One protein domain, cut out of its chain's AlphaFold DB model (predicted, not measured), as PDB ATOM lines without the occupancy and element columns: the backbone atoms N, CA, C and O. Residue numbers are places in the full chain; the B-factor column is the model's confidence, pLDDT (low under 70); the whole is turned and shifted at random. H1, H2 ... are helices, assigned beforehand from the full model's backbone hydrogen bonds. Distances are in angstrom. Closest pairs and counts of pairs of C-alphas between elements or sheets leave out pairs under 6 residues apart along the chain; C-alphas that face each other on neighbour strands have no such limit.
ATOM      1  N   GLY A 122     -51.047 -38.608  -1.435       91.44
ATOM      2  CA  GLY A 122     -51.500 -39.994  -1.519       91.44
ATOM      3  C   GLY A 122     -52.491 -40.251  -2.659       91.44
ATOM      4  O   GLY A 122     -52.965 -39.340  -3.339       91.44
ATOM      5  N   PHE A 123     -52.830 -41.525  -2.858       93.75
ATOM      6  CA  PHE A 123     -53.755 -41.974  -3.901       93.75
ATOM      7  C   PHE A 123     -55.210 -41.757  -3.485       93.75
ATOM      8  O   PHE A 123     -55.810 -42.593  -2.809       93.75
ATOM      9  N   ARG A 124     -55.771 -40.605  -3.862       91.38
ATOM     10  CA  ARG A 124     -57.155 -40.208  -3.565       91.38
ATOM     11  C   ARG A 124     -57.796 -39.560  -4.796       91.38
ATOM     12  O   ARG A 124     -57.068 -38.934  -5.563       91.38
ATOM     13  N   PRO A 125     -59.133 -39.623  -4.952       93.88
ATOM     14  CA  PRO A 125     -59.831 -38.958  -6.056       93.88
ATOM     15  C   PRO A 125     -59.497 -37.464  -6.175       93.88
ATOM     16  O   PRO A 125     -59.292 -36.973  -7.278       93.88
ATOM     17  N   LEU A 126     -59.333 -36.776  -5.037       94.00
ATOM     18  CA  LEU A 126     -58.856 -35.390  -4.970       94.00
ATOM     19  C   LEU A 126     -57.511 -35.208  -5.683       94.00
ATOM     20  O   LEU A 126     -57.381 -34.333  -6.535       94.00
ATOM     21  N   THR A 127     -56.526 -36.053  -5.366       95.88
ATOM     22  CA  THR A 127     -55.186 -35.999  -5.965       95.88
ATOM     23  C   THR A 127     -55.245 -36.257  -7.467       95.88
ATOM     24  O   THR A 127     -54.584 -35.571  -8.242       95.88
ATOM     25  N   THR A 128     -56.078 -37.207  -7.902       97.25
ATOM     26  CA  THR A 128     -56.280 -37.494  -9.328       97.25
ATOM     27  C   THR A 128     -56.909 -36.310 -10.056       97.25
ATOM     28  O   THR A 128     -56.468 -35.964 -11.148       97.25
ATOM     29  N   VAL A 129     -57.911 -35.660  -9.457       97.69
ATOM     30  CA  VAL A 129     -58.533 -34.458 -10.023       97.69
ATOM     31  C   VAL A 129     -57.530 -33.315 -10.135       97.69
ATOM     32  O   VAL A 129     -57.469 -32.678 -11.187       97.69
ATOM     33  N   ALA A 130     -56.715 -33.086  -9.102       97.44
ATOM     34  CA  ALA A 130     -55.654 -32.082  -9.137       97.44
ATOM     35  C   ALA A 130     -54.632 -32.381 -10.247       97.44
ATOM     36  O   ALA A 130     -54.291 -31.493 -11.028       97.44
ATOM     37  N   LEU A 131     -54.219 -33.646 -10.400       97.94
ATOM     38  CA  LEU A 131     -53.313 -34.061 -11.471       97.94
ATOM     39  C   LEU A 131     -53.918 -33.815 -12.856       97.94
ATOM     40  O   LEU A 131     -53.260 -33.228 -13.710       97.94
ATOM     41  N   VAL A 132     -55.160 -34.242 -13.099       98.00
ATOM     42  CA  VAL A 132     -55.823 -34.030 -14.396       98.00
ATOM     43  C   VAL A 132     -55.972 -32.533 -14.677       98.00
ATOM     44  O   VAL A 132     -55.646 -32.092 -15.776       98.00
ATOM     45  N   GLY A 133     -56.371 -31.742 -13.677       97.69
ATOM     46  CA  GLY A 133     -56.426 -30.283 -13.775       97.69
ATOM     47  C   GLY A 133     -55.073 -29.668 -14.143       97.69
ATOM     48  O   GLY A 133     -55.000 -28.869 -15.079       97.69
ATOM     49  N   THR A 134     -53.997 -30.101 -13.476       97.31
ATOM     50  CA  THR A 134     -52.616 -29.678 -13.754       97.31
ATOM     51  C   THR A 134     -52.218 -30.010 -15.184       97.31
ATOM     52  O   THR A 134     -51.803 -29.123 -15.922       97.31
ATOM     53  N   LEU A 135     -52.374 -31.267 -15.608       97.56
ATOM     54  CA  LEU A 135     -51.963 -31.716 -16.938       97.56
ATOM     55  C   LEU A 135     -52.754 -31.016 -18.045       97.56
ATOM     56  O   LEU A 135     -52.176 -30.602 -19.048       97.56
ATOM     57  N   SER A 136     -54.061 -30.833 -17.869       97.19
ATOM     58  CA  SER A 136     -54.883 -30.140 -18.858       97.19
ATOM     59  C   SER A 136     -54.545 -28.646 -18.959       97.19
ATOM     60  O   SER A 136     -54.464 -28.115 -20.068       97.19
ATOM     61  N   ALA A 137     -54.283 -27.965 -17.839       96.50
ATOM     62  CA  ALA A 137     -53.808 -26.580 -17.853       96.50
ATOM     63  C   ALA A 137     -52.383 -26.458 -18.423       96.50
ATOM     64  O   ALA A 137     -52.060 -25.494 -19.124       96.50
ATOM     65  N   LEU A 138     -51.539 -27.464 -18.185       96.06
ATOM     66  CA  LEU A 138     -50.196 -27.539 -18.743       96.06
ATOM     67  C   LEU A 138     -50.234 -27.679 -20.268       96.06
ATOM     68  O   LEU A 138     -49.476 -26.993 -20.946       96.06
ATOM     69  N   VAL A 139     -51.147 -28.482 -20.827       96.44
ATOM     70  CA  VAL A 139     -51.345 -28.573 -22.288       96.44
ATOM     71  C   VAL A 139     -51.663 -27.201 -22.881       96.44
ATOM     72  O   VAL A 139     -51.031 -26.799 -23.857       96.44
ATOM     73  N   LEU A 140     -52.583 -26.447 -22.271       96.38
ATOM     74  CA  LEU A 140     -52.874 -25.079 -22.708       96.38
ATOM     75  C   LEU A 140     -51.624 -24.191 -22.634       96.38
ATOM     76  O   LEU A 140     -51.331 -23.458 -23.575       96.38
ATOM     77  N   THR A 141     -50.873 -24.290 -21.538       95.31
ATOM     78  CA  THR A 141     -49.640 -23.519 -21.328       95.31
ATOM     79  C   THR A 141     -48.597 -23.830 -22.399       95.31
ATOM     80  O   THR A 141     -48.015 -22.906 -22.958       95.31
ATOM     81  N   VAL A 142     -48.395 -25.103 -22.744       96.12
ATOM     82  CA  VAL A 142     -47.470 -25.545 -23.801       96.12
ATOM     83  C   VAL A 142     -47.880 -24.967 -25.154       96.12
ATOM     84  O   VAL A 142     -47.042 -24.397 -25.851       96.12
ATOM     85  N   LEU A 143     -49.165 -25.070 -25.515       96.75
ATOM     86  CA  LEU A 143     -49.681 -24.576 -26.795       96.75
ATOM     87  C   LEU A 143     -49.540 -23.056 -26.921       96.75
ATOM     88  O   LEU A 143     -49.062 -22.563 -27.943       96.75
ATOM     89  N   LEU A 144     -49.914 -22.317 -25.874       96.31
ATOM     90  CA  LEU A 144     -49.762 -20.863 -25.836       96.31
ATOM     91  C   LEU A 144     -48.292 -20.453 -25.863       96.31
ATOM     92  O   LEU A 144     -47.936 -19.534 -26.593       96.31
ATOM     93  N   SER A 145     -47.434 -21.147 -25.111       94.81
ATOM     94  CA  SER A 145     -45.997 -20.853 -25.078       94.81
ATOM     95  C   SER A 145     -45.391 -21.038 -26.458       94.81
ATOM     96  O   SER A 145     -44.711 -20.142 -26.941       94.81
ATOM     97  N   TRP A 146     -45.682 -22.162 -27.118       95.00
ATOM     98  CA  TRP A 146     -45.201 -22.441 -28.467       95.00
ATOM     99  C   TRP A 146     -45.627 -21.355 -29.463       95.00
ATOM    100  O   TRP A 146     -44.775 -20.815 -30.168       95.00
ATOM    101  N   LEU A 147     -46.908 -20.969 -29.448       96.44
ATOM    102  CA  LEU A 147     -47.452 -19.932 -30.327       96.44
ATOM    103  C   LEU A 147     -46.806 -18.560 -30.090       96.44
ATOM    104  O   LEU A 147     -46.365 -17.906 -31.030       96.44
ATOM    105  N   VAL A 148     -46.741 -18.124 -28.830       95.75
ATOM    106  CA  VAL A 148     -46.240 -16.791 -28.474       95.75
ATOM    107  C   VAL A 148     -44.736 -16.691 -28.706       95.75
ATOM    108  O   VAL A 148     -44.277 -15.689 -29.246       95.75
ATOM    109  N   VAL A 149     -43.970 -17.730 -28.363       93.88
ATOM    110  CA  VAL A 149     -42.523 -17.799 -28.624       93.88
ATOM    111  C   VAL A 149     -42.241 -17.743 -30.127       93.88
ATOM    112  O   VAL A 149     -41.287 -17.087 -30.542       93.88
ATOM    113  N   GLU A 150     -43.070 -18.393 -30.952       93.19
ATOM    114  CA  GLU A 150     -42.960 -18.308 -32.412       93.19
ATOM    115  C   GLU A 150     -43.243 -16.906 -32.942       93.19
ATOM    116  O   GLU A 150     -42.461 -16.367 -33.723       93.19
ATOM    117  N   TRP A 151     -44.337 -16.294 -32.494       95.56
ATOM    118  CA  TRP A 151     -44.742 -14.961 -32.937       95.56
ATOM    119  C   TRP A 151     -43.787 -13.862 -32.483       95.56
ATOM    120  O   TRP A 151     -43.541 -12.922 -33.232       95.56
ATOM    121  N   ALA A 152     -43.231 -13.990 -31.279       94.44
ATOM    122  CA  ALA A 152     -42.225 -13.080 -30.749       94.44
ATOM    123  C   ALA A 152     -40.819 -13.344 -31.316       94.44
ATOM    124  O   ALA A 152     -39.893 -12.610 -30.986       94.44
ATOM    125  N   GLN A 153     -40.657 -14.375 -32.158       93.31
ATOM    126  CA  GLN A 153     -39.388 -14.762 -32.778       93.31
ATOM    127  C   GLN A 153     -38.249 -14.951 -31.764       93.31
ATOM    128  O   GLN A 153     -37.097 -14.639 -32.059       93.31
ATOM    129  N   LEU A 154     -38.560 -15.469 -30.569       93.31
ATOM    130  CA  LEU A 154     -37.539 -15.682 -29.544       93.31
ATOM    131  C   LEU A 154     -36.587 -16.792 -29.994       93.31
ATOM    132  O   LEU A 154     -37.013 -17.879 -30.397       93.31
ATOM    133  N   THR A 155     -35.293 -16.515 -29.898       91.31
ATOM    134  CA  THR A 155     -34.226 -17.416 -30.334       91.31
ATOM    135  C   THR A 155     -33.703 -18.278 -29.185       91.31
ATOM    136  O   THR A 155     -33.245 -19.395 -29.411       91.31
ATOM    137  N   GLY A 156     -33.821 -17.784 -27.950       88.12
ATOM    138  CA  GLY A 156     -33.300 -18.401 -26.735       88.12
ATOM    139  C   GLY A 156     -31.845 -18.051 -26.427       88.12
ATOM    140  O   GLY A 156     -31.312 -18.549 -25.440       88.12
ATOM    141  N   PHE A 157     -31.210 -17.180 -27.218       85.94
ATOM    142  CA  PHE A 157     -29.808 -16.781 -27.029       85.94
ATOM    143  C   PHE A 157     -29.614 -15.563 -26.122       85.94
ATOM    144  O   PHE A 157     -28.485 -15.218 -25.791       85.94
ATOM    145  N   ALA A 158     -30.697 -14.904 -25.710       80.88
ATOM    146  CA  ALA A 158     -30.606 -13.652 -24.965       80.88
ATOM    147  C   ALA A 158     -30.134 -13.803 -23.510       80.88
ATOM    148  O   ALA A 158     -29.739 -12.812 -22.900       80.88
ATOM    149  N   ALA A 159     -30.189 -15.014 -22.951       78.50
ATOM    150  CA  ALA A 159     -29.671 -15.301 -21.618       78.50
ATOM    151  C   ALA A 159     -28.138 -15.441 -21.651       78.50
ATOM    152  O   ALA A 159     -27.582 -16.075 -22.553       78.50
ATOM    153  N   GLU A 160     -27.443 -14.890 -20.653       81.06
ATOM    154  CA  GLU A 160     -25.982 -15.010 -20.549       81.06
ATOM    155  C   GLU A 160     -25.553 -16.483 -20.470       81.06
ATOM    156  O   GLU A 160     -24.605 -16.909 -21.128       81.06
ATOM    157  N   GLU A 161     -26.313 -17.298 -19.742       83.50
ATOM    158  CA  GLU A 161     -26.094 -18.735 -19.602       83.50
ATOM    159  C   GLU A 161     -26.222 -19.464 -20.941       83.50
ATOM    160  O   GLU A 161     -25.431 -20.362 -21.231       83.50
ATOM    161  N   ALA A 162     -27.176 -19.054 -21.784       84.12
ATOM    162  CA  ALA A 162     -27.321 -19.605 -23.127       84.12
ATOM    163  C   ALA A 162     -26.077 -19.308 -23.975       84.12
ATOM    164  O   ALA A 162     -25.589 -20.192 -24.678       84.12
ATOM    165  N   SER A 163     -25.505 -18.108 -23.837       81.94
ATOM    166  CA  SER A 163     -24.255 -17.741 -24.512       81.94
ATOM    167  C   SER A 163     -23.088 -18.626 -24.059       81.94
ATOM    168  O   SER A 163     -22.351 -19.133 -24.903       81.94
ATOM    169  N   TYR A 164     -22.948 -18.905 -22.759       85.50
ATOM    170  CA  TYR A 164     -21.914 -19.826 -22.266       85.50
ATOM    171  C   TYR A 164     -22.118 -21.266 -22.743       85.50
ATOM    172  O   TYR A 164     -21.146 -21.942 -23.073       85.50
ATOM    173  N   LEU A 165     -23.362 -21.740 -22.821       84.94
ATOM    174  CA  LEU A 165     -23.669 -23.092 -23.294       84.94
ATOM    175  C   LEU A 165     -23.212 -23.331 -24.740       84.94
ATOM    176  O   LEU A 165     -22.781 -24.442 -25.048       84.94
ATOM    177  N   THR A 166     -23.208 -22.305 -25.599       82.56
ATOM    178  CA  THR A 166     -22.689 -22.431 -26.978       82.56
ATOM    179  C   THR A 166     -21.214 -22.822 -27.043       82.56
ATOM    180  O   THR A 166     -20.792 -23.450 -28.012       82.56
ATOM    181  N   LEU A 167     -20.435 -22.511 -25.999       84.94
ATOM    182  CA  LEU A 167     -19.026 -22.896 -25.900       84.94
ATOM    183  C   LEU A 167     -18.851 -24.404 -25.684       84.94
ATOM    184  O   LEU A 167     -17.784 -24.943 -25.973       84.94
ATOM    185  N   PHE A 168     -19.885 -25.081 -25.175       83.88
ATOM    186  CA  PHE A 168     -19.870 -26.511 -24.869       83.88
ATOM    187  C   PHE A 168     -20.667 -27.343 -25.878       83.88
ATOM    188  O   PHE A 168     -20.295 -28.482 -26.146       83.88
ATOM    189  N   SER A 169     -21.746 -26.795 -26.443       80.19
ATOM    190  CA  SER A 169     -22.526 -27.453 -27.492       80.19
ATOM    191  C   SER A 169     -23.266 -26.441 -28.365       80.19
ATOM    192  O   SER A 169     -24.131 -25.704 -27.893       80.19
ATOM    193  N   MET A 170     -22.960 -26.444 -29.666       73.31
ATOM    194  CA  MET A 170     -23.668 -25.637 -30.669       73.31
ATOM    195  C   MET A 170     -24.942 -26.312 -31.208       73.31
ATOM    196  O   MET A 170     -25.691 -25.686 -31.949       73.31
ATOM    197  N   GLU A 171     -25.194 -27.577 -30.856       82.44
ATOM    198  CA  GLU A 171     -26.324 -28.364 -31.378       82.44
ATOM    199  C   GLU A 171     -27.579 -28.293 -30.489       82.44
ATOM    200  O   GLU A 171     -28.617 -28.860 -30.832       82.44
ATOM    201  N   LEU A 172     -27.508 -27.603 -29.345       86.19
ATOM    202  CA  LEU A 172     -28.643 -27.460 -28.436       86.19
ATOM    203  C   LEU A 172     -29.739 -26.567 -29.031       86.19
ATOM    204  O   LEU A 172     -29.487 -25.480 -29.548       86.19
ATOM    205  N   ASP A 173     -30.988 -27.004 -28.887       89.94
ATOM    206  CA  ASP A 173     -32.166 -26.211 -29.240       89.94
ATOM    207  C   ASP A 173     -32.485 -25.197 -28.125       89.94
ATOM    208  O   ASP A 173     -33.247 -25.474 -27.194       89.94
ATOM    209  N   PHE A 174     -31.883 -24.007 -28.209       91.06
ATOM    210  CA  PHE A 174     -32.054 -22.919 -27.234       91.06
ATOM    211  C   PHE A 174     -33.482 -22.371 -27.174       91.06
ATOM    212  O   PHE A 174     -34.000 -22.078 -26.092       91.06
ATOM    213  N   ARG A 175     -34.171 -22.295 -28.316       91.75
ATOM    214  CA  ARG A 175     -35.590 -21.924 -28.353       91.75
ATOM    215  C   ARG A 175     -36.436 -22.983 -27.640       91.75
ATOM    216  O   ARG A 175     -37.332 -22.648 -26.860       91.75
ATOM    217  N   GLY A 176     -36.123 -24.258 -27.856       92.81
ATOM    218  CA  GLY A 176     -36.695 -25.380 -27.121       92.81
ATOM    219  C   GLY A 176     -36.418 -25.306 -25.618       92.81
ATOM    220  O   GLY A 176     -37.324 -25.583 -24.835       92.81
ATOM    221  N   LEU A 177     -35.217 -24.893 -25.200       93.00
ATOM    222  CA  LEU A 177     -34.867 -24.680 -23.790       93.00
ATOM    223  C   LEU A 177     -35.724 -23.588 -23.141       93.00
ATOM    224  O   LEU A 177     -36.204 -23.784 -22.023       93.00
ATOM    225  N   VAL A 178     -35.986 -22.479 -23.843       92.56
ATOM    226  CA  VAL A 178     -36.916 -21.442 -23.363       92.56
ATOM    227  C   VAL A 178     -38.311 -22.025 -23.155       92.56
ATOM    228  O   VAL A 178     -38.890 -21.866 -22.080       92.56
ATOM    229  N   LEU A 179     -38.840 -22.745 -24.148       94.12
ATOM    230  CA  LEU A 179     -40.150 -23.395 -24.050       94.12
ATOM    231  C   LEU A 179     -40.204 -24.403 -22.896       94.12
ATOM    232  O   LEU A 179     -41.152 -24.388 -22.113       94.12
ATOM    233  N   ALA A 180     -39.174 -25.238 -22.751       94.75
ATOM    234  CA  ALA A 180     -39.044 -26.194 -21.659       94.75
ATOM    235  C   ALA A 180     -39.037 -25.500 -20.290       94.75
ATOM    236  O   ALA A 180     -39.741 -25.935 -19.376       94.75
ATOM    237  N   GLY A 181     -38.302 -24.393 -20.162       92.56
ATOM    238  CA  GLY A 181     -38.262 -23.571 -18.956       92.56
ATOM    239  C   GLY A 181     -39.623 -22.968 -18.602       92.56
ATOM    240  O   GLY A 181     -40.008 -22.993 -17.436       92.56
ATOM    241  N   ILE A 182     -40.394 -22.496 -19.592       93.38
ATOM    242  CA  ILE A 182     -41.762 -22.000 -19.361       93.38
ATOM    243  C   ILE A 182     -42.669 -23.131 -18.851       93.38
ATOM    244  O   ILE A 182     -43.390 -22.941 -17.873       93.38
ATOM    245  N   VAL A 183     -42.609 -24.314 -19.468       94.69
ATOM    246  CA  VAL A 183     -43.425 -25.483 -19.089       94.69
ATOM    247  C   VAL A 183     -43.105 -25.955 -17.668       94.69
ATOM    248  O   VAL A 183     -44.014 -26.123 -16.855       94.69
ATOM    249  N   LEU A 184     -41.821 -26.139 -17.347       94.12
ATOM    250  CA  LEU A 184     -41.378 -26.592 -16.024       94.12
ATOM    251  C   LEU A 184     -41.607 -25.526 -14.945       94.12
ATOM    252  O   LEU A 184     -42.006 -25.865 -13.833       94.12
ATOM    253  N   GLY A 185     -41.408 -24.246 -15.270       90.69
ATOM    254  CA  GLY A 185     -41.676 -23.134 -14.359       90.69
ATOM    255  C   GLY A 185     -43.165 -22.971 -14.048       90.69
ATOM    256  O   GLY A 185     -43.535 -22.737 -12.898       90.69
ATOM    257  N   ALA A 186     -44.038 -23.146 -15.046       91.94
ATOM    258  CA  ALA A 186     -45.485 -23.088 -14.851       91.94
ATOM    259  C   ALA A 186     -46.015 -24.271 -14.027       91.94
ATOM    260  O   ALA A 186     -46.932 -24.086 -13.228       91.94
ATOM    261  N   LEU A 187     -45.431 -25.465 -14.182       94.19
ATOM    262  CA  LEU A 187     -45.864 -26.669 -13.472       94.19
ATOM    263  C   LEU A 187     -45.942 -26.469 -11.953       94.19
ATOM    264  O   LEU A 187     -46.934 -26.864 -11.349       94.19
ATOM    265  N   GLY A 188     -44.925 -25.846 -11.347       85.12
ATOM    266  CA  GLY A 188     -44.882 -25.658  -9.893       85.12
ATOM    267  C   GLY A 188     -46.051 -24.822  -9.362       85.12
ATOM    268  O   GLY A 188     -46.633 -25.156  -8.335       85.12
ATOM    269  N   ALA A 189     -46.443 -23.773 -10.091       90.31
ATOM    270  CA  ALA A 189     -47.598 -22.950  -9.731       90.31
ATOM    271  C   ALA A 189     -48.938 -23.641 -10.041       90.31
ATOM    272  O   ALA A 189     -49.916 -23.454  -9.317       90.31
ATOM    273  N   LEU A 190     -48.994 -24.433 -11.117       93.88
ATOM    274  CA  LEU A 190     -50.186 -25.198 -11.487       93.88
ATOM    275  C   LEU A 190     -50.513 -26.278 -10.450       93.88
ATOM    276  O   LEU A 190     -51.684 -26.442 -10.106       93.88
ATOM    277  N   ASP A 191     -49.498 -26.976  -9.939       92.25
ATOM    278  CA  ASP A 191     -49.662 -28.002  -8.906       92.25
ATOM    279  C   ASP A 191     -50.318 -27.412  -7.644       92.25
ATOM    280  O   ASP A 191     -51.396 -27.844  -7.231       92.25
ATOM    281  N   ASP A 192     -49.757 -26.317  -7.118       91.19
ATOM    282  CA  ASP A 192     -50.297 -25.610  -5.949       91.19
ATOM    283  C   ASP A 192     -51.757 -25.168  -6.143       91.19
ATOM    284  O   ASP A 192     -52.631 -25.440  -5.308       91.19
ATOM    285  N   VAL A 193     -52.060 -24.537  -7.282       94.31
ATOM    286  CA  VAL A 193     -53.413 -24.045  -7.553       94.31
ATOM    287  C   VAL A 193     -54.400 -25.188  -7.727       94.31
ATOM    288  O   VAL A 193     -55.491 -25.123  -7.165       94.31
ATOM    289  N   THR A 194     -54.064 -26.242  -8.465       96.44
ATOM    290  CA  THR A 194     -55.014 -27.334  -8.720       96.44
ATOM    291  C   THR A 194     -55.296 -28.148  -7.455       96.44
ATOM    292  O   THR A 194     -56.460 -28.455  -7.186       96.44
ATOM    293  N   VAL A 195     -54.287 -28.413  -6.619       95.19
ATOM    294  CA  VAL A 195     -54.468 -29.061  -5.310       95.19
ATOM    295  C   VAL A 195     -55.331 -28.206  -4.400       95.19
ATOM    296  O   VAL A 195     -56.278 -28.716  -3.795       95.19
ATOM    297  N   THR A 196     -55.039 -26.908  -4.314       94.50
ATOM    298  CA  THR A 196     -55.794 -25.977  -3.469       94.50
ATOM    299  C   THR A 196     -57.242 -25.861  -3.940       94.50
ATOM    300  O   THR A 196     -58.158 -25.913  -3.121       94.50
ATOM    301  N   GLN A 197     -57.479 -25.783  -5.254       96.62
ATOM    302  CA  GLN A 197     -58.833 -25.737  -5.815       96.62
ATOM    303  C   GLN A 197     -59.607 -27.034  -5.580       96.62
ATOM    304  O   GLN A 197     -60.757 -26.982  -5.143       96.62
ATOM    305  N   ALA A 198     -58.994 -28.194  -5.835       97.00
ATOM    306  CA  ALA A 198     -59.629 -29.475  -5.557       97.00
ATOM    307  C   ALA A 198     -59.970 -29.575  -4.063       97.00
ATOM    308  O   ALA A 198     -61.121 -29.803  -3.703       97.00
ATOM    309  N   SER A 199     -59.013 -29.284  -3.181       96.06
ATOM    310  CA  SER A 199     -59.232 -29.300  -1.731       96.06
ATOM    311  C   SER A 199     -60.368 -28.374  -1.298       96.06
ATOM    312  O   SER A 199     -61.222 -28.798  -0.528       96.06
ATOM    313  N   ALA A 200     -60.453 -27.158  -1.845       96.50
ATOM    314  CA  ALA A 200     -61.542 -26.231  -1.540       96.50
ATOM    315  C   ALA A 200     -62.920 -26.811  -1.900       96.50
ATOM    316  O   ALA A 200     -63.857 -26.706  -1.113       96.50
ATOM    317  N   VAL A 201     -63.055 -27.461  -3.060       97.44
ATOM    318  CA  VAL A 201     -64.318 -28.101  -3.467       97.44
ATOM    319  C   VAL A 201     -64.655 -29.308  -2.584       97.44
ATOM    320  O   VAL A 201     -65.821 -29.494  -2.231       97.44
ATOM    321  N   TRP A 202     -63.655 -30.098  -2.183       96.25
ATOM    322  CA  TRP A 202     -63.838 -31.207  -1.240       96.25
ATOM    323  C   TRP A 202     -64.296 -30.736   0.141       96.25
ATOM    324  O   TRP A 202     -65.225 -31.318   0.697       96.25
ATOM    325  N   GLU A 203     -63.708 -29.663   0.666       96.56
ATOM    326  CA  GLU A 203     -64.122 -29.062   1.938       96.56
ATOM    327  C   GLU A 203     -65.532 -28.459   1.853       96.56
ATOM    328  O   GLU A 203     -66.331 -28.636   2.771       96.56
ATOM    329  N   LEU A 204     -65.896 -27.820   0.732       96.44
ATOM    330  CA  LEU A 204     -67.262 -27.331   0.506       96.44
ATOM    331  C   LEU A 204     -68.286 -28.474   0.527       96.44
ATOM    332  O   LEU A 204     -69.308 -28.360   1.200       96.44
ATOM    333  N   ARG A 205     -68.002 -29.592  -0.158       95.06
ATOM    334  CA  ARG A 205     -68.877 -30.775  -0.129       95.06
ATOM    335  C   ARG A 205     -68.949 -31.403   1.262       95.06
ATOM    336  O   ARG A 205     -70.016 -31.853   1.665       95.06
ATOM    337  N   ALA A 206     -67.833 -31.462   1.986       94.31
ATOM    338  CA  ALA A 206     -67.809 -31.996   3.344       94.31
ATOM    339  C   ALA A 206     -68.630 -31.129   4.316       94.31
ATOM    340  O   ALA A 206     -69.276 -31.665   5.215       94.31
ATOM    341  N   ALA A 207     -68.625 -29.806   4.124       96.44
ATOM    342  CA  ALA A 207     -69.397 -28.862   4.926       96.44
ATOM    343  C   ALA A 207     -70.905 -28.902   4.620       96.44
ATOM    344  O   ALA A 207     -71.711 -28.805   5.544       96.44
ATOM    345  N   ASP A 208     -71.288 -29.059   3.350       95.19
ATOM    346  CA  ASP A 208     -72.682 -29.231   2.930       95.19
ATOM    347  C   ASP A 208     -72.808 -30.326   1.849       95.19
ATOM    348  O   ASP A 208     -72.666 -30.062   0.648       95.19
ATOM    349  N   PRO A 209     -73.135 -31.568   2.260       93.62
ATOM    350  CA  PRO A 209     -73.314 -32.687   1.342       93.62
ATOM    351  C   PRO A 209     -74.451 -32.507   0.328       93.62
ATOM    352  O   PRO A 209     -74.471 -33.226  -0.670       93.62
ATOM    353  N   SER A 210     -75.389 -31.580   0.562       94.00
ATOM    354  CA  SER A 210     -76.555 -31.351  -0.301       94.00
ATOM    355  C   SER A 210     -76.282 -30.426  -1.491       94.00
ATOM    356  O   SER A 210     -77.116 -30.329  -2.395       94.00
ATOM    357  N   MET A 211     -75.120 -29.762  -1.518       94.69
ATOM    358  CA  MET A 211     -74.746 -28.858  -2.607       94.69
ATOM    359  C   MET A 211     -74.699 -29.594  -3.945       94.69
ATOM    360  O   MET A 211     -73.976 -30.573  -4.100       94.69
ATOM    361  N   SER A 212     -75.403 -29.079  -4.953       95.75
ATOM    362  CA  SER A 212     -75.302 -29.629  -6.307       95.75
ATOM    363  C   SER A 212     -73.905 -29.384  -6.907       95.75
ATOM    364  O   SER A 212     -73.242 -28.405  -6.538       95.75
ATOM    365  N   PRO A 213     -73.459 -30.169  -7.910       95.69
ATOM    366  CA  PRO A 213     -72.217 -29.890  -8.642       95.69
ATOM    367  C   PRO A 213     -72.139 -28.458  -9.198       95.69
ATOM    368  O   PRO A 213     -71.075 -27.843  -9.225       95.69
ATOM    369  N   SER A 214     -73.278 -27.874  -9.587       97.00
ATOM    370  CA  SER A 214     -73.338 -26.481 -10.049       97.00
ATOM    371  C   SER A 214     -73.079 -25.473  -8.927       97.00
ATOM    372  O   SER A 214     -72.429 -24.450  -9.153       97.00
ATOM    373  N   ASP A 215     -73.573 -25.743  -7.719       97.12
ATOM    374  CA  ASP A 215     -73.377 -24.864  -6.563       97.12
ATOM    375  C   ASP A 215     -71.955 -24.965  -6.024       97.12
ATOM    376  O   ASP A 215     -71.339 -23.933  -5.748       97.12
ATOM    377  N   LEU A 216     -71.392 -26.178  -5.991       97.50
ATOM    378  CA  LEU A 216     -69.972 -26.402  -5.725       97.50
ATOM    379  C   LEU A 216     -69.091 -25.666  -6.724       97.50
ATOM    380  O   LEU A 216     -68.173 -24.960  -6.318       97.50
ATOM    381  N   PHE A 217     -69.390 -25.777  -8.022       97.88
ATOM    382  CA  PHE A 217     -68.622 -25.093  -9.054       97.88
ATOM    383  C   PHE A 217     -68.645 -23.574  -8.859       97.88
ATOM    384  O   PHE A 217     -67.597 -22.930  -8.861       97.88
ATOM    385  N   ARG A 218     -69.824 -22.981  -8.631       97.62
ATOM    386  CA  ARG A 218     -69.943 -21.532  -8.390       97.62
ATOM    387  C   ARG A 218     -69.224 -21.098  -7.116       97.62
ATOM    388  O   ARG A 218     -68.628 -20.024  -7.109       97.62
ATOM    389  N   ALA A 219     -69.315 -21.880  -6.041       97.19
ATOM    390  CA  ALA A 219     -68.669 -21.573  -4.771       97.19
ATOM    391  C   ALA A 219     -67.144 -21.704  -4.856       97.19
ATOM    392  O   ALA A 219     -66.444 -20.751  -4.514       97.19
ATOM    393  N   GLY A 220     -66.642 -22.813  -5.400       96.81
ATOM    394  CA  GLY A 220     -65.217 -23.029  -5.645       96.81
ATOM    395  C   GLY A 220     -64.626 -21.970  -6.574       96.81
ATOM    396  O   GLY A 220     -63.595 -21.389  -6.259       96.81
ATOM    397  N   LEU A 221     -65.336 -21.590  -7.643       96.50
ATOM    398  CA  LEU A 221     -64.866 -20.554  -8.567       96.50
ATOM    399  C   LEU A 221     -64.744 -19.171  -7.903       96.50
ATOM    400  O   LEU A 221     -63.879 -18.389  -8.293       96.50
ATOM    401  N   ARG A 222     -65.586 -18.847  -6.908       96.00
ATOM    402  CA  ARG A 222     -65.418 -17.611  -6.117       96.00
ATOM    403  C   ARG A 222     -64.122 -17.656  -5.306       96.00
ATOM    404  O   ARG A 222     -63.353 -16.709  -5.396       96.00
ATOM    405  N   ILE A 223     -63.856 -18.766  -4.612       95.12
ATOM    406  CA  ILE A 223     -62.621 -18.967  -3.833       95.12
ATOM    407  C   ILE A 223     -61.390 -18.887  -4.748       95.12
ATOM    408  O   ILE A 223     -60.431 -18.173  -4.459       95.12
ATOM    409  N   GLY A 224     -61.426 -19.580  -5.887       93.12
ATOM    410  CA  GLY A 224     -60.324 -19.587  -6.841       93.12
ATOM    411  C   GLY A 224     -60.031 -18.220  -7.454       93.12
ATOM    412  O   GLY A 224     -58.864 -17.883  -7.649       93.12
ATOM    413  N   ARG A 225     -61.058 -17.398  -7.707       91.19
ATOM    414  CA  ARG A 225     -60.871 -16.032  -8.222       91.19
ATOM    415  C   ARG A 225     -60.070 -15.162  -7.250       91.19
ATOM    416  O   ARG A 225     -59.188 -14.434  -7.703       91.19
ATOM    417  N   ASP A 226     -60.337 -15.270  -5.951       86.25
ATOM    418  CA  ASP A 226     -59.617 -14.503  -4.930       86.25
ATOM    419  C   ASP A 226     -58.152 -14.966  -4.816       86.25
ATOM    420  O   ASP A 226     -57.239 -14.147  -4.694       86.25
ATOM    421  N   HIS A 227     -57.899 -16.272  -4.950       87.25
ATOM    422  CA  HIS A 227     -56.548 -16.842  -4.882       87.25
ATOM    423  C   HIS A 227     -55.674 -16.515  -6.108       87.25
ATOM    424  O   HIS A 227     -54.474 -16.251  -5.967       87.25
ATOM    425  N   ILE A 228     -56.256 -16.489  -7.318       87.12
ATOM    426  CA  ILE A 228     -55.519 -16.196  -8.563       87.12
ATOM    427  C   ILE A 228     -54.821 -14.842  -8.483       87.12
ATOM    428  O   ILE A 228     -53.650 -14.745  -8.848       87.12
ATOM    429  N   ALA A 229     -55.514 -13.804  -8.006       82.44
ATOM    430  CA  ALA A 229     -54.954 -12.457  -7.954       82.44
ATOM    431  C   ALA A 229     -53.660 -12.413  -7.120       82.44
ATOM    432  O   ALA A 229     -52.661 -11.833  -7.547       82.44
ATOM    433  N   SER A 230     -53.652 -13.096  -5.971       86.31
ATOM    434  CA  SER A 230     -52.470 -13.212  -5.113       86.31
ATOM    435  C   SER A 230     -51.358 -14.046  -5.757       86.31
ATOM    436  O   SER A 230     -50.183 -13.681  -5.691       86.31
ATOM    437  N   THR A 231     -51.716 -15.150  -6.421       86.38
ATOM    438  CA  THR A 231     -50.737 -16.070  -7.024       86.38
ATOM    439  C   THR A 231     -50.017 -15.424  -8.210       86.38
ATOM    440  O   THR A 231     -48.791 -15.476  -8.289       86.38
ATOM    441  N   VAL A 232     -50.753 -14.735  -9.089       83.38
ATOM    442  CA  VAL A 232     -50.174 -13.998 -10.226       83.38
ATOM    443  C   VAL A 232     -49.210 -12.920  -9.732       83.38
ATOM    444  O   VAL A 232     -48.083 -12.844 -10.217       83.38
ATOM    445  N   ASN A 233     -49.606 -12.131  -8.727       86.19
ATOM    446  CA  ASN A 233     -48.730 -11.110  -8.152       86.19
ATOM    447  C   ASN A 233     -47.447 -11.715  -7.558       86.19
ATOM    448  O   ASN A 233     -46.357 -11.184  -7.756       86.19
ATOM    449  N   THR A 234     -47.568 -12.857  -6.877       87.75
ATOM    450  CA  THR A 234     -46.421 -13.565  -6.295       87.75
ATOM    451  C   THR A 234     -45.431 -14.010  -7.370       87.75
ATOM    452  O   THR A 234     -44.233 -13.769  -7.227       87.75
ATOM    453  N   LEU A 235     -45.912 -14.594  -8.474       83.50
ATOM    454  CA  LEU A 235     -45.055 -15.012  -9.588       83.50
ATOM    455  C   LEU A 235     -44.374 -13.818 -10.259       83.50
ATOM    456  O   LEU A 235     -43.161 -13.841 -10.454       83.50
ATOM    457  N   VAL A 236     -45.128 -12.756 -10.561       83.38
ATOM    458  CA  VAL A 236     -44.581 -11.535 -11.173       83.38
ATOM    459  C   VAL A 236     -43.464 -10.950 -10.308       83.38
ATOM    460  O   VAL A 236     -42.394 -10.634 -10.828       83.38
ATOM    461  N   LEU A 237     -43.678 -10.831  -8.994       87.50
ATOM    462  CA  LEU A 237     -42.671 -10.303  -8.071       87.50
ATOM    463  C   LEU A 237     -41.458 -11.230  -7.940       87.50
ATOM    464  O   LEU A 237     -40.337 -10.731  -7.890       87.50
ATOM    465  N   ALA A 238     -41.654 -12.551  -7.927       86.25
ATOM    466  CA  ALA A 238     -40.558 -13.514  -7.860       86.25
ATOM    467  C   ALA A 238     -39.648 -13.436  -9.098       86.25
ATOM    468  O   ALA A 238     -38.431 -13.307  -8.953       86.25
ATOM    469  N   TYR A 239     -40.226 -13.435 -10.305       80.81
ATOM    470  CA  TYR A 239     -39.455 -13.313 -11.548       80.81
ATOM    471  C   TYR A 239     -38.820 -11.926 -11.696       80.81
ATOM    472  O   TYR A 239     -37.645 -11.826 -12.041       80.81
ATOM    473  N   SER A 240     -39.546 -10.854 -11.357       85.19
ATOM    474  CA  SER A 240     -38.984  -9.494 -11.366       85.19
ATOM    475  C   SER A 240     -37.824  -9.357 -10.377       85.19
ATOM    476  O   SER A 240     -36.821  -8.723 -10.689       85.19
ATOM    477  N   GLY A 241     -37.947  -9.983  -9.201       88.38
ATOM    478  CA  GLY A 241     -36.905 -10.043  -8.180       88.38
ATOM    479  C   GLY A 241     -35.647 -10.757  -8.673       88.38
ATOM    480  O   GLY A 241     -34.542 -10.252  -8.484       88.38
ATOM    481  N   ALA A 242     -35.807 -11.890  -9.361       85.94
ATOM    482  CA  ALA A 242     -34.696 -12.611  -9.981       85.94
ATOM    483  C   ALA A 242     -34.033 -11.808 -11.119       85.94
ATOM    484  O   ALA A 242     -32.821 -11.884 -11.302       85.94
ATOM    485  N   ALA A 243     -34.807 -10.992 -11.839       84.94
ATOM    486  CA  ALA A 243     -34.329 -10.150 -12.936       84.94
ATOM    487  C   ALA A 243     -33.770  -8.780 -12.494       84.94
ATOM    488  O   ALA A 243     -33.413  -7.969 -13.351       84.94
ATOM    489  N   LEU A 244     -33.665  -8.485 -11.189       89.25
ATOM    490  CA  LEU A 244     -33.203  -7.178 -10.695       89.25
ATOM    491  C   LEU A 244     -31.848  -6.717 -11.265       89.25
ATOM    492  O   LEU A 244     -31.763  -5.542 -11.625       89.25
ATOM    493  N   PRO A 245     -30.807  -7.566 -11.390       86.94
ATOM    494  CA  PRO A 245     -29.535  -7.139 -11.979       86.94
ATOM    495  C   PRO A 245     -29.690  -6.662 -13.426       86.94
ATOM    496  O   PRO A 245     -29.156  -5.617 -13.798       86.94
ATOM    497  N   LEU A 246     -30.488  -7.386 -14.216       83.50
ATOM    498  CA  LEU A 246     -30.801  -7.014 -15.591       83.50
ATOM    499  C   LEU A 246     -31.558  -5.680 -15.620       83.50
ATOM    500  O   LEU A 246     -31.155  -4.760 -16.324       83.50
ATOM    501  N   LEU A 247     -32.604  -5.533 -14.800       84.81
ATOM    502  CA  LEU A 247     -33.371  -4.287 -14.698       84.81
ATOM    503  C   LEU A 247     -32.484  -3.094 -14.299       84.81
ATOM    504  O   LEU A 247     -32.618  -2.014 -14.874       84.81
ATOM    505  N   ALA A 248     -31.547  -3.288 -13.369       87.81
ATOM    506  CA  ALA A 248     -30.602  -2.258 -12.950       87.81
ATOM    507  C   ALA A 248     -29.666  -1.830 -14.092       87.81
ATOM    508  O   ALA A 248     -29.473  -0.631 -14.293       87.81
ATOM    509  N   LEU A 249     -29.135  -2.778 -14.876       84.44
ATOM    510  CA  LEU A 249     -28.284  -2.484 -16.034       84.44
ATOM    511  C   LEU A 249     -28.984  -1.550 -17.027       84.44
ATOM    512  O   LEU A 249     -28.378  -0.604 -17.528       84.44
ATOM    513  N   PHE A 250     -30.270  -1.776 -17.282       82.50
ATOM    514  CA  PHE A 250     -31.043  -0.947 -18.205       82.50
ATOM    515  C   PHE A 250     -31.358   0.444 -17.660       82.50
ATOM    516  O   PHE A 250     -31.291   1.409 -18.422       82.50
ATOM    517  N   VAL A 251     -31.649   0.560 -16.358       85.12
ATOM    518  CA  VAL A 251     -31.803   1.866 -15.695       85.12
ATOM    519  C   VAL A 251     -30.506   2.668 -15.803       85.12
ATOM    520  O   VAL A 251     -30.544   3.844 -16.152       85.12
ATOM    521  N   LEU A 252     -29.356   2.027 -15.569       88.12
ATOM    522  CA  LEU A 252     -28.038   2.657 -15.694       88.12
ATOM    523  C   LEU A 252     -27.659   2.985 -17.143       88.12
ATOM    524  O   LEU A 252     -26.905   3.922 -17.376       88.12
ATOM    525  N   SER A 253     -28.185   2.234 -18.110       85.50
ATOM    526  CA  SER A 253     -27.947   2.456 -19.543       85.50
ATOM    527  C   SER A 253     -28.872   3.516 -20.159       85.50
ATOM    528  O   SER A 253     -28.870   3.670 -21.378       85.50
ATOM    529  N   GLU A 254     -29.694   4.196 -19.349       86.38
ATOM    530  CA  GLU A 254     -30.668   5.217 -19.776       86.38
ATOM    531  C   GLU A 254     -31.617   4.745 -20.901       86.38
ATOM    532  O   GLU A 254     -32.122   5.528 -21.708       86.38
ATOM    533  N   GLN A 255     -31.882   3.438 -20.963       82.62
ATOM    534  CA  GLN A 255     -32.760   2.840 -21.966       82.62
ATOM    535  C   GLN A 255     -34.228   3.123 -21.638       82.62
ATOM    536  O   GLN A 255     -34.649   3.110 -20.480       82.62
ATOM    537  N   SER A 256     -35.049   3.335 -22.671       86.44
ATOM    538  CA  SER A 256     -36.489   3.500 -22.469       86.44
ATOM    539  C   SER A 256     -37.132   2.190 -21.995       86.44
ATOM    540  O   SER A 256     -36.712   1.105 -22.399       86.44
ATOM    541  N   LEU A 257     -38.207   2.274 -21.200       79.56
ATOM    542  CA  LEU A 257     -38.951   1.084 -20.753       79.56
ATOM    543  C   LEU A 257     -39.486   0.244 -21.926       79.56
ATOM    544  O   LEU A 257     -39.562  -0.976 -21.823       79.56
ATOM    545  N   GLY A 258     -39.831   0.885 -23.049       82.56
ATOM    546  CA  GLY A 258     -40.259   0.181 -24.259       82.56
ATOM    547  C   GLY A 258     -39.121  -0.609 -24.907       82.56
ATOM    548  O   GLY A 258     -39.308  -1.763 -25.280       82.56
ATOM    549  N   SER A 259     -37.926  -0.022 -24.985       84.75
ATOM    550  CA  SER A 259     -36.725  -0.692 -25.505       84.75
ATOM    551  C   SER A 259     -36.291  -1.851 -24.605       84.75
ATOM    552  O   SER A 259     -35.949  -2.918 -25.108       84.75
ATOM    553  N   LEU A 260     -36.382  -1.665 -23.284       82.69
ATOM    554  CA  LEU A 260     -36.172  -2.703 -22.275       82.69
ATOM    555  C   LEU A 260     -37.121  -3.887 -22.494       82.69
ATOM    556  O   LEU A 260     -36.663  -5.015 -22.655       82.69
ATOM    557  N   ALA A 261     -38.432  -3.630 -22.537       83.62
ATOM    558  CA  ALA A 261     -39.448  -4.669 -22.698       83.62
ATOM    559  C   ALA A 261     -39.343  -5.411 -24.041       83.62
ATOM    560  O   ALA A 261     -39.717  -6.577 -24.123       83.62
ATOM    561  N   ASN A 262     -38.822  -4.748 -25.075       89.12
ATOM    562  CA  ASN A 262     -38.605  -5.331 -26.398       89.12
ATOM    563  C   ASN A 262     -37.288  -6.122 -26.518       89.12
ATOM    564  O   ASN A 262     -37.064  -6.780 -27.532       89.12
ATOM    565  N   SER A 263     -36.397  -6.056 -25.524       89.25
ATOM    566  CA  SER A 263     -35.199  -6.899 -25.509       89.25
ATOM    567  C   SER A 263     -35.592  -8.364 -25.318       89.25
ATOM    568  O   SER A 263     -36.454  -8.671 -24.499       89.25
ATOM    569  N   GLU A 264     -34.963  -9.283 -26.052       90.69
ATOM    570  CA  GLU A 264     -35.356 -10.697 -26.032       90.69
ATOM    571  C   GLU A 264     -35.276 -11.312 -24.619       90.69
ATOM    572  O   GLU A 264     -36.161 -12.082 -24.242       90.69
ATOM    573  N   ALA A 265     -34.283 -10.931 -23.807       87.25
ATOM    574  CA  ALA A 265     -34.136 -11.417 -22.431       87.25
ATOM    575  C   ALA A 265     -35.353 -11.048 -21.566       87.25
ATOM    576  O   ALA A 265     -35.956 -11.903 -20.919       87.25
ATOM    577  N   VAL A 266     -35.768  -9.779 -21.607       87.56
ATOM    578  CA  VAL A 266     -36.908  -9.288 -20.822       87.56
ATOM    579  C   VAL A 266     -38.230  -9.757 -21.417       87.56
ATOM    580  O   VAL A 266     -39.122 -10.170 -20.678       87.56
ATOM    581  N   ALA A 267     -38.355  -9.758 -22.744       90.69
ATOM    582  CA  ALA A 267     -39.524 -10.278 -23.441       90.69
ATOM    583  C   ALA A 267     -39.764 -11.754 -23.090       90.69
ATOM    584  O   ALA A 267     -40.906 -12.140 -22.848       90.69
ATOM    585  N   THR A 268     -38.701 -12.559 -22.985       90.94
ATOM    586  CA  THR A 268     -38.785 -13.963 -22.564       90.94
ATOM    587  C   THR A 268     -39.357 -14.099 -21.152       90.94
ATOM    588  O   THR A 268     -40.262 -14.909 -20.946       90.94
ATOM    589  N   GLU A 269     -38.903 -13.291 -20.190       88.94
ATOM    590  CA  GLU A 269     -39.429 -13.316 -18.814       88.94
ATOM    591  C   GLU A 269     -40.880 -12.818 -18.729       88.94
ATOM    592  O   GLU A 269     -41.707 -13.411 -18.027       88.94
ATOM    593  N   ILE A 270     -41.234 -11.778 -19.494       89.81
ATOM    594  CA  ILE A 270     -42.614 -11.284 -19.597       89.81
ATOM    595  C   ILE A 270     -43.517 -12.370 -20.189       89.81
ATOM    596  O   ILE A 270     -44.562 -12.679 -19.615       89.81
ATOM    597  N   ILE A 271     -43.118 -12.981 -21.306       92.50
ATOM    598  CA  ILE A 271     -43.879 -14.046 -21.970       92.50
ATOM    599  C   ILE A 271     -44.030 -15.250 -21.042       92.50
ATOM    600  O   ILE A 271     -45.150 -15.732 -20.872       92.50
ATOM    601  N   ARG A 272     -42.953 -15.695 -20.379       90.75
ATOM    602  CA  ARG A 272     -42.998 -16.776 -19.381       90.75
ATOM    603  C   ARG A 272     -44.026 -16.480 -18.293       90.75
ATOM    604  O   ARG A 272     -44.873 -17.323 -18.001       90.75
ATOM    605  N   THR A 273     -43.976 -15.275 -17.732       89.94
ATOM    606  CA  THR A 273     -44.858 -14.854 -16.639       89.94
ATOM    607  C   THR A 273     -46.315 -14.766 -17.089       89.94
ATOM    608  O   THR A 273     -47.202 -15.292 -16.412       89.94
ATOM    609  N   LEU A 274     -46.586 -14.142 -18.238       91.94
ATOM    610  CA  LEU A 274     -47.943 -13.953 -18.751       91.94
ATOM    611  C   LEU A 274     -48.567 -15.267 -19.223       91.94
ATOM    612  O   LEU A 274     -49.697 -15.568 -18.846       91.94
ATOM    613  N   VAL A 275     -47.842 -16.074 -20.000       94.19
ATOM    614  CA  VAL A 275     -48.348 -17.364 -20.490       94.19
ATOM    615  C   VAL A 275     -48.562 -18.337 -19.331       94.19
ATOM    616  O   VAL A 275     -49.624 -18.959 -19.256       94.19
ATOM    617  N   GLY A 276     -47.621 -18.407 -18.383       92.06
ATOM    618  CA  GLY A 276     -47.791 -19.190 -17.156       92.06
ATOM    619  C   GLY A 276     -49.009 -18.739 -16.342       92.06
ATOM    620  O   GLY A 276     -49.803 -19.569 -15.904       92.06
ATOM    621  N   SER A 277     -49.224 -17.425 -16.214       91.50
ATOM    622  CA  SER A 277     -50.392 -16.866 -15.517       91.50
ATOM    623  C   SER A 277     -51.714 -17.162 -16.234       91.50
ATOM    624  O   SER A 277     -52.711 -17.429 -15.569       91.50
ATOM    625  N   ILE A 278     -51.751 -17.168 -17.571       93.88
ATOM    626  CA  ILE A 278     -52.945 -17.584 -18.331       93.88
ATOM    627  C   ILE A 278     -53.248 -19.064 -18.075       93.88
ATOM    628  O   ILE A 278     -54.404 -19.416 -17.828       93.88
ATOM    629  N   GLY A 279     -52.219 -19.918 -18.073       93.94
ATOM    630  CA  GLY A 279     -52.345 -21.325 -17.688       93.94
ATOM    631  C   GLY A 279     -52.942 -21.483 -16.288       93.94
ATOM    632  O   GLY A 279     -53.890 -22.243 -16.096       93.94
ATOM    633  N   LEU A 280     -52.462 -20.687 -15.333       92.62
ATOM    634  CA  LEU A 280     -52.954 -20.658 -13.957       92.62
ATOM    635  C   LEU A 280     -54.423 -20.222 -13.852       92.62
ATOM    636  O   LEU A 280     -55.226 -20.865 -13.175       92.62
ATOM    637  N   VAL A 281     -54.791 -19.148 -14.558       93.94
ATOM    638  CA  VAL A 281     -56.170 -18.645 -14.628       93.94
ATOM    639  C   VAL A 281     -57.104 -19.708 -15.204       93.94
ATOM    640  O   VAL A 281     -58.225 -19.849 -14.721       93.94
ATOM    641  N   ALA A 282     -56.655 -20.474 -16.201       95.12
ATOM    642  CA  ALA A 282     -57.428 -21.558 -16.804       95.12
ATOM    643  C   ALA A 282     -57.517 -22.808 -15.910       95.12
ATOM    644  O   ALA A 282     -58.545 -23.492 -15.914       95.12
ATOM    645  N   ALA A 283     -56.482 -23.091 -15.114       96.00
ATOM    646  CA  ALA A 283     -56.445 -24.233 -14.204       96.00
ATOM    647  C   ALA A 283     -57.556 -24.177 -13.148       96.00
ATOM    648  O   ALA A 283     -58.108 -25.214 -12.781       96.00
ATOM    649  N   VAL A 284     -57.925 -22.977 -12.690       96.44
ATOM    650  CA  VAL A 284     -58.959 -22.794 -11.662       96.44
ATOM    651  C   VAL A 284     -60.343 -23.277 -12.095       96.44
ATOM    652  O   VAL A 284     -60.852 -24.199 -11.454       96.44
ATOM    653  N   PRO A 285     -60.988 -22.724 -13.143       96.69
ATOM    654  CA  PRO A 285     -62.306 -23.191 -13.559       96.69
ATOM    655  C   PRO A 285     -62.270 -24.659 -13.987       96.69
ATOM    656  O   PRO A 285     -63.202 -25.398 -13.682       96.69
ATOM    657  N   LEU A 286     -61.188 -25.108 -14.624       97.12
ATOM    658  CA  LEU A 286     -61.049 -26.489 -15.071       97.12
ATOM    659  C   LEU A 286     -61.022 -27.478 -13.902       97.12
ATOM    660  O   LEU A 286     -61.817 -28.415 -13.858       97.12
ATOM    661  N   THR A 287     -60.151 -27.239 -12.922       97.62
ATOM    662  CA  THR A 287     -60.018 -28.113 -11.749       97.62
ATOM    663  C   THR A 287     -61.253 -28.038 -10.865       97.62
ATOM    664  O   THR A 287     -61.709 -29.062 -10.369       97.62
ATOM    665  N   THR A 288     -61.848 -26.851 -10.721       97.56
ATOM    666  CA  THR A 288     -63.100 -26.675  -9.972       97.56
ATOM    667  C   THR A 288     -64.230 -27.483 -10.605       97.56
ATOM    668  O   THR A 288     -64.986 -28.144  -9.897       97.56
ATOM    669  N   TRP A 289     -64.348 -27.457 -11.936       97.69
ATOM    670  CA  TRP A 289     -65.355 -28.237 -12.653       97.69
ATOM    671  C   TRP A 289     -65.130 -29.741 -12.483       97.69
ATOM    672  O   TRP A 289     -66.077 -30.450 -12.138       97.69
ATOM    673  N   LEU A 290     -63.889 -30.214 -12.650       97.25
ATOM    674  CA  LEU A 290     -63.525 -31.619 -12.437       97.25
ATOM    675  C   LEU A 290     -63.844 -32.067 -11.004       97.25
ATOM    676  O   LEU A 290     -64.481 -33.097 -10.802       97.25
ATOM    677  N   ALA A 291     -63.456 -31.266 -10.011       97.19
ATOM    678  CA  ALA A 291     -63.696 -31.555  -8.603       97.19
ATOM    679  C   ALA A 291     -65.189 -31.601  -8.276       97.19
ATOM    680  O   ALA A 291     -65.642 -32.535  -7.623       97.19
ATOM    681  N   ALA A 292     -65.973 -30.640  -8.773       96.75
ATOM    682  CA  ALA A 292     -67.401 -30.558  -8.484       96.75
ATOM    683  C   ALA A 292     -68.192 -31.784  -8.971       96.75
ATOM    684  O   ALA A 292     -69.199 -32.124  -8.354       96.75
ATOM    685  N   HIS A 293     -67.732 -32.448 -10.038       94.69
ATOM    686  CA  HIS A 293     -68.351 -33.667 -10.571       94.69
ATOM    687  C   HIS A 293     -67.756 -34.951  -9.981       94.69
ATOM    688  O   HIS A 293     -68.458 -35.948  -9.872       94.69
ATOM    689  N   ALA A 294     -66.485 -34.942  -9.577       93.56
ATOM    690  CA  ALA A 294     -65.837 -36.117  -8.994       93.56
ATOM    691  C   ALA A 294     -66.162 -36.321  -7.503       93.56
ATOM    692  O   ALA A 294     -66.045 -37.434  -6.991       93.56
ATOM    693  N   VAL A 295     -66.538 -35.258  -6.781       86.19
ATOM    694  CA  VAL A 295     -66.630 -35.271  -5.309       86.19
ATOM    695  C   VAL A 295     -67.836 -36.035  -4.731       86.19
ATOM    696  O   VAL A 295     -67.970 -36.128  -3.517       86.19
ATOM    697  N   GLU A 296     -68.684 -36.642  -5.563       67.81
ATOM    698  CA  GLU A 296     -69.813 -37.484  -5.124       67.81
ATOM    699  C   GLU A 296     -69.527 -38.995  -5.190       67.81
ATOM    700  O   GLU A 296     -70.107 -39.755  -4.419       67.81
TER     701      GLU A 296
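This is residues 122 to 296 of the 301 residues of the protein "YibE/F family protein" of Acidimicrobiia bacterium (UniProt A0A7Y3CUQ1). Four long helices, H1, H3, H4 and H7, form an elongated up-and-down bundle, each running against the one before it in the chain; H3 and H7 lie between H1 and H4. The short helices H2, H5 and H6 lie at one end of it. The printed part has 175 residues with seven named helices, H1 to H7 in order, and no named strand: all helix. It is only just loose, close to compact, with a radius of gyration of the C-alphas of 19.3 A and spans of 61 by 35 by 27 A.

H3, residues 174 to 207, has a kink of 29 degrees near residue 189. It touches the hub, H7, residues 264 to 294, the same way at a shallow tilt of 29 degrees; their closest C-alphas, Ala 186 and Gly 276, are 5.1 A apart. H1, residues 125 to 151, touches H7, closest at C-alphas 133 and 287, 4.7 A. H4, residues 213 to 242, kinked by 33 degrees near residue 225, forms a hairpin with H3, touching only its residues 197 to 205; C-alphas 201 and 220 are closest, 5.6 A. H1 and H4 are apart. H2, residues 160 to 165, is close to but not clearly touching H3, closest at C-alphas 162 and 174, 7.1 A. H5, residues 244 to 252, and H4 meet only through their link. H6, residues 257 to 261, and H7 touch only at the corner, and only just, with 3 pairs of C-alphas within 8 A, closest at 261 and 267, 5.7 A. Every O i to N i+4 pair is within hydrogen-bond range in H1, H2, H5 and H6; in H3 27 of 30 are, in H4 24 of 26, in H7 26 of 27.

H3 measures 49.6 A from C-alpha 174 at (-32.054, -22.919, -27.234), H7 43.2 A, H4 41.3 A and H1 39.1 A. H1 begins at C-alpha 125, (-59.831, -38.958, -6.056), and H7 ends at C-alpha 294, (-65.837, -36.117, -8.994).

The two farthest C-alphas, Leu 167 and Ser 210, are 63.5 A apart. The printed part has no cut and no long link. Its mean pLDDT is 91.2; residue 296 alone is under 70.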